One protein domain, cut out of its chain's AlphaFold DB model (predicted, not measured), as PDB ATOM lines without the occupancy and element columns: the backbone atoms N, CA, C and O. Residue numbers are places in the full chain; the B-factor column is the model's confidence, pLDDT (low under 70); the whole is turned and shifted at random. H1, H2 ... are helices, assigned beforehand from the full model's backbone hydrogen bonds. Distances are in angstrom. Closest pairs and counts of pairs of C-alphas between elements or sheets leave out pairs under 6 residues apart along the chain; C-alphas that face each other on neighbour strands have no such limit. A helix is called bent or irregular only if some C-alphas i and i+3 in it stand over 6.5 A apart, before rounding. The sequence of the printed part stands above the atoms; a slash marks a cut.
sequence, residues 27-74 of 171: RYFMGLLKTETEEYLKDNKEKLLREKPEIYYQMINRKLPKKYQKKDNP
ATOM      1  N   ARG A  27     239.393 296.049 379.465       86.69
ATOM      2  CA  ARG A  27     240.067 294.996 378.698       86.69
ATOM      3  C   ARG A  27     239.565 293.598 379.065       86.69
ATOM      4  O   ARG A  27     239.382 292.781 378.172       86.69
ATOM      5  N   TYR A  28     239.344 293.345 380.352       86.06
ATOM      6  CA  TYR A  28     238.838 292.066 380.848       86.06
ATOM      7  C   TYR A  28     237.401 291.818 380.377       86.06
ATOM      8  O   TYR A  28     237.131 290.802 379.744       86.06
ATOM      9  N   PHE A  29     236.504 292.788 380.577       86.19
ATOM     10  CA  PHE A  29     235.102 292.657 380.162       86.19
ATOM     11  C   PHE A  29     234.936 292.558 378.644       86.19
ATOM     12  O   PHE A  29     234.136 291.761 378.169       86.19
ATOM     13  N   MET A  30     235.728 293.299 377.864       90.12
ATOM     14  CA  MET A  30     235.736 293.139 376.406       90.12
ATOM     15  C   MET A  30     236.259 291.766 375.967       90.12
ATOM     16  O   MET A  30     235.869 291.289 374.907       90.12
ATOM     17  N   GLY A  31     237.140 291.138 376.751       92.00
ATOM     18  CA  GLY A  31     237.586 289.764 376.519       92.00
ATOM     19  C   GLY A  31     236.443 288.765 376.682       92.00
ATOM     20  O   GLY A  31     236.204 287.987 375.767       92.00
ATOM     21  N   LEU A  32     235.700 288.863 377.788       93.00
ATOM     22  CA  LEU A  32     234.529 288.016 378.055       93.00
ATOM     23  C   LEU A  32     233.440 288.173 376.986       93.00
ATOM     24  O   LEU A  32     232.912 287.190 376.481       93.00
ATOM     25  N   LEU A  33     233.154 289.412 376.576       91.50
ATOM     26  CA  LEU A  33     232.178 289.656 375.512       91.50
ATOM     27  C   LEU A  33     232.619 289.029 374.187       91.50
ATOM     28  O   LEU A  33     231.795 288.471 373.473       91.50
ATOM     29  N   LYS A  34     233.915 289.088 373.855       92.75
ATOM     30  CA  LYS A  34     234.431 288.438 372.645       92.75
ATOM     31  C   LYS A  34     234.258 286.926 372.708       92.75
ATOM     32  O   LYS A  34     233.722 286.371 371.755       92.75
ATOM     33  N   THR A  35     234.630 286.287 373.817       94.94
ATOM     34  CA  THR A  35     234.492 284.830 373.969       94.94
ATOM     35  C   THR A  35     233.036 284.389 373.866       94.94
ATOM     36  O   THR A  35     232.733 283.503 373.074       94.94
ATOM     37  N   GLU A  36     232.114 285.075 374.549       94.88
ATOM     38  CA  GLU A  36     230.676 284.778 374.455       94.88
ATOM     39  C   GLU A  36     230.143 284.967 373.025       94.88
ATOM     40  O   GLU A  36     229.391 284.134 372.515       94.88
ATOM     41  N   THR A  37     230.549 286.043 372.336       93.31
ATOM     42  CA  THR A  37     230.128 286.263 370.944       93.31
ATOM     43  C   THR A  37     230.679 285.204 369.991       93.31
ATOM     44  O   THR A  37     229.980 284.808 369.060       93.31
ATOM     45  N   GLU A  38     231.906 284.727 370.210       94.50
ATOM     46  CA  GLU A  38     232.540 283.688 369.396       94.50
ATOM     47  C   GLU A  38     231.875 282.323 369.604       94.50
ATOM     48  O   GLU A  38     231.586 281.638 368.619       94.50
ATOM     49  N   GLU A  39     231.566 281.957 370.849       96.19
ATOM     50  CA  GLU A  39     230.818 280.739 371.192       96.19
ATOM     51  C   GLU A  39     229.426 280.751 370.553       96.19
ATOM     52  O   GLU A  39     229.068 279.834 369.808       96.19
ATOM     53  N   TYR A  40     228.680 281.847 370.721       95.56
ATOM     54  CA  TYR A  40     227.360 281.996 370.113       95.56
ATOM     55  C   TYR A  40     227.398 281.866 368.584       95.56
ATOM     56  O   TYR A  40     226.546 281.198 367.987       95.56
ATOM     57  N   LEU A  41     228.385 282.494 367.933       95.38
ATOM     58  CA  LEU A  41     228.556 282.424 366.482       95.38
ATOM     59  C   LEU A  41     228.948 281.027 366.003       95.38
ATOM     60  O   LEU A  41     228.563 280.661 364.892       95.38
ATOM     61  N   LYS A  42     229.695 280.257 366.801       94.69
ATOM     62  CA  LYS A  42     230.079 278.879 366.478       94.69
ATOM     63  C   LYS A  42     228.855 277.966 366.440       94.69
ATOM     64  O   LYS A  42     228.677 277.255 365.453       94.69
ATOM     65  N   ASP A  43     227.988 278.068 367.442       96.50
ATOM     66  CA  ASP A  43     226.813 277.201 367.577       96.50
ATOM     67  C   ASP A  43     225.679 277.596 366.618       96.50
ATOM     68  O   ASP A  43     224.974 276.742 366.083       96.50
ATOM     69  N   ASN A  44     225.514 278.895 366.339       95.38
ATOM     70  CA  ASN A  44     224.371 279.414 365.574       95.38
ATOM     71  C   ASN A  44     224.695 279.789 364.122       95.38
ATOM     72  O   ASN A  44     223.838 280.339 363.422       95.38
ATOM     73  N   LYS A  45     225.911 279.503 363.641       94.31
ATOM     74  CA  LYS A  45     226.390 279.916 362.312       94.31
ATOM     75  C   LYS A  45     225.405 279.596 361.189       94.31
ATOM     76  O   LYS A  45     225.051 280.475 360.405       94.31
ATOM     77  N   GLU A  46     224.975 278.342 361.092       95.44
ATOM     78  CA  GLU A  46     224.140 277.883 359.979       95.44
ATOM     79  C   GLU A  46     222.745 278.507 360.009       95.44
ATOM     80  O   GLU A  46     222.236 278.950 358.976       95.44
ATOM     81  N   LYS A  47     222.159 278.609 361.207       96.12
ATOM     82  CA  LYS A  47     220.849 279.224 361.420       96.12
ATOM     83  C   LYS A  47     220.864 280.703 361.037       96.12
ATOM     84  O   LYS A  47     220.011 281.152 360.273       96.12
ATOM     85  N   LEU A  48     221.877 281.445 361.491       95.50
ATOM     86  CA  LEU A  48     222.022 282.864 361.173       95.50
ATOM     87  C   LEU A  48     222.231 283.094 359.676       95.50
ATOM     88  O   LEU A  48     221.609 283.986 359.115       95.50
ATOM     89  N   LEU A  49     223.052 282.285 359.003       94.81
ATOM     90  CA  LEU A  49     223.266 282.427 357.559       94.81
ATOM     91  C   LEU A  49     222.004 282.144 356.732       94.81
ATOM     92  O   LEU A  49     221.860 282.721 355.654       94.81
ATOM     93  N   ARG A  50     221.114 281.269 357.216       93.56
ATOM     94  CA  ARG A  50     219.851 280.930 356.549       93.56
ATOM     95  C   ARG A  50     218.777 281.993 356.771       93.56
ATOM     96  O   ARG A  50     218.119 282.386 355.816       93.56
ATOM     97  N   GLU A  51     218.597 282.440 358.011       94.56
ATOM     98  CA  GLU A  51     217.508 283.352 358.382       94.56
ATOM     99  C   GLU A  51     217.906 284.829 358.259       94.56
ATOM    100  O   GLU A  51     217.176 285.629 357.675       94.56
ATOM    101  N   LYS A  52     219.051 285.214 358.839       94.12
ATOM    102  CA  LYS A  52     219.483 286.614 359.004       94.12
ATOM    103  C   LYS A  52     221.003 286.763 358.831       94.12
ATOM    104  O   LYS A  52     221.711 287.082 359.794       94.12
ATOM    105  N   PRO A  53     221.532 286.573 357.607       94.50
ATOM    106  CA  PRO A  53     222.973 286.619 357.352       94.50
ATOM    107  C   PRO A  53     223.586 287.988 357.684       94.50
ATOM    108  O   PRO A  53     224.751 288.064 358.067       94.50
ATOM    109  N   GLU A  54     222.801 289.065 357.600       94.31
ATOM    110  CA  GLU A  54     223.179 290.423 358.015       94.31
ATOM    111  C   GLU A  54     223.769 290.466 359.429       94.31
ATOM    112  O   GLU A  54     224.853 291.016 359.620       94.31
ATOM    113  N   ILE A  55     223.102 289.825 360.392       94.56
ATOM    114  CA  ILE A  55     223.509 289.823 361.803       94.56
ATOM    115  C   ILE A  55     224.842 289.090 361.968       94.56
ATOM    116  O   ILE A  55     225.753 289.600 362.615       94.56
ATOM    117  N   TYR A  56     224.995 287.931 361.324       95.69
ATOM    118  CA  TYR A  56     226.230 287.145 361.384       95.69
ATOM    119  C   TYR A  56     227.448 287.949 360.910       95.69
ATOM    120  O   TYR A  56     228.476 288.007 361.585       95.69
ATOM    121  N   TYR A  57     227.335 288.606 359.751       95.25
ATOM    122  CA  TYR A  57     228.445 289.387 359.208       95.25
ATOM    123  C   TYR A  57     228.698 290.681 360.000       95.25
ATOM    124  O   TYR A  57     229.859 291.066 360.135       95.25
ATOM    125  N   GLN A  58     227.668 291.296 360.595       94.38
ATOM    126  CA  GLN A  58     227.828 292.430 361.516       94.38
ATOM    127  C   GLN A  58     228.598 292.045 362.786       94.38
ATOM    128  O   GLN A  58     229.539 292.747 363.143       94.38
ATOM    129  N   MET A  59     228.265 290.917 363.425       93.50
ATOM    130  CA  MET A  59     228.949 290.453 364.644       93.50
ATOM    131  C   MET A  59     230.439 290.156 364.406       93.50
ATOM    132  O   MET A  59     231.270 290.397 365.274       93.50
ATOM    133  N   ILE A  60     230.797 289.702 363.200       94.25
ATOM    134  CA  ILE A  60     232.191 289.443 362.789       94.25
ATOM    135  C   ILE A  60     232.880 290.721 362.260       94.25
ATOM    136  O   ILE A  60     234.052 290.695 361.881       94.25
ATOM    137  N   ASN A  61     232.184 291.863 362.238       93.19
ATOM    138  CA  ASN A  61     232.662 293.137 361.692       93.19
ATOM    139  C   ASN A  61     233.090 293.043 360.213       93.19
ATOM    140  O   ASN A  61     234.101 293.610 359.792       93.19
ATOM    141  N   ARG A  62     232.322 292.310 359.397       93.25
ATOM    142  CA  ARG A  62     232.547 292.147 357.952       93.25
ATOM    143  C   ARG A  62     231.350 292.644 357.148       93.25
ATOM    144  O   ARG A  62     230.207 292.614 357.591       93.25
ATOM    145  N   LYS A  63     231.610 293.084 355.916       94.50
ATOM    146  CA  LYS A  63     230.544 293.474 354.983       94.50
ATOM    147  C   LYS A  63     229.745 292.244 354.545       94.50
ATOM    148  O   LYS A  63     230.326 291.185 354.304       94.50
ATOM    149  N   LEU A  64     228.431 292.407 354.387       94.75
ATOM    150  CA  LEU A  64     227.542 291.359 353.884       94.75
ATOM    151  C   LEU A  64     227.937 290.967 352.445       94.75
ATOM    152  O   LEU A  64     227.979 291.844 351.580       94.75
ATOM    153  N   PRO A  65     228.210 289.685 352.149       94.19
ATOM    154  CA  PRO A  65     228.499 289.232 350.791       94.19
ATOM    155  C   PRO A  65     227.358 289.498 349.803       94.19
ATOM    156  O   PRO A  65     226.189 289.353 350.155       94.19
ATOM    157  N   LYS A  66     227.693 289.760 348.530       89.75
ATOM    158  CA  LYS A  66     226.719 290.017 347.444       89.75
ATOM    159  C   LYS A  66     225.630 288.946 347.325       89.75
ATOM    160  O   LYS A  66     224.499 289.274 347.000       89.75
ATOM    161  N   LYS A  67     225.954 287.682 347.622       90.56
ATOM    162  CA  LYS A  67     224.999 286.558 347.585       90.56
ATOM    163  C   LYS A  67     223.830 286.692 348.572       90.56
ATOM    164  O   LYS A  67     222.790 286.100 348.333       90.56
ATOM    165  N   TYR A  68     224.006 287.453 349.655       90.88
ATOM    166  CA  TYR A  68     222.970 287.717 350.660       90.88
ATOM    167  C   TYR A  68     222.406 289.139 350.574       90.88
ATOM    168  O   TYR A  68     221.482 289.475 351.305       90.88
ATOM    169  N   GLN A  69     222.967 289.992 349.715       89.12
ATOM    170  CA  GLN A  69     222.426 291.325 349.492       89.12
ATOM    171  C   GLN A  69     221.141 291.205 348.674       89.12
ATOM    172  O   GLN A  69     221.089 290.469 347.684       89.12
ATOM    173  N   LYS A  70     220.108 291.954 349.066       83.69
ATOM    174  CA  LYS A  70     218.922 292.123 348.227       83.69
ATOM    175  C   LYS A  70     219.386 292.736 346.908       83.69
ATOM    176  O   LYS A  70     220.057 293.765 346.910       83.69
ATOM    177  N   LYS A  71     219.085 292.075 345.788       77.44
ATOM    178  CA  LYS A  71     219.339 292.658 344.470       77.44
ATOM    179  C   LYS A  71     218.460 293.897 344.372       77.44
ATOM    180  O   LYS A  71     217.245 293.786 344.526       77.44
ATOM    181  N   ASP A  72     219.081 295.057 344.190       66.31
ATOM    182  CA  ASP A  72     218.338 296.299 344.022       66.31
ATOM    183  C   ASP A  72     217.334 296.139 342.875       66.31
ATOM    184  O   ASP A  72     217.642 295.544 341.839       66.31
ATOM    185  N   ASN A  73     216.128 296.645 343.123       62.88
ATOM    186  CA  ASN A  73     214.950 296.585 342.265       62.88
ATOM    187  C   ASN A  73     215.232 296.916 340.779       62.88
ATOM    188  O   ASN A  73     216.200 297.618 340.472       62.88
ATOM    189  N   PRO A  74     214.334 296.506 339.857       57.59
ATOM    190  CA  PRO A  74     214.433 296.671 338.393       57.59
ATOM    191  C   PRO A  74     214.640 298.106 337.865       57.59
ATOM    192  O   PRO A  74     214.731 298.311 336.664       57.59
TER     193      PRO A  74
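What this domain is: This is residues 27 to 74 of the 171 residues of an uncharacterized protein of Candidatus Pelagibacter ubique HTCC1002 (UniProt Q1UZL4). A long helix, H1, kinks near residue 44, and the short helix H2 folds back beside it as a helical hairpin. At one end residues 27 to 33 of H1 stick out, and at the other a tail without named element runs on to residue 74; these two ends make the length. The printed part has 48 residues, with two named helices, H1 then H2, and no named strand; its class is all helix. It is loose, with a radius of gyration of the C-alphas of 13.4 A and spans of 49 by 20 by 10 A.

How they stand to each other: H1, residues 27 to 51, has a kink of 72 degrees near residue 44 and is irregular: C-alphas 43 and 46 are 8.1 A apart. A tight link joins it to H2, residues 53 to 59. The two touch, their closest C-alphas being those of Leu 48 and Tyr 56, 6.0 A apart. They run opposite ways at a shallow tilt of 8 degrees. In H2 every O i to N i+4 pair is within hydrogen-bond range; in H1, 19 of 21 are.

Where its parts are: H1 begins at C-alpha 27 (240.067, 294.996, 378.698) and is 32.5 A long. H2 is 10.2 A long and ends at C-alpha 59 (228.949, 290.453, 364.644).

The domain as a whole: The C-alphas of Tyr 28 and Pro 74, the two farthest apart, are 49.2 A apart. The printed part has no cut. Residues 72 to 74 have pLDDT under 70.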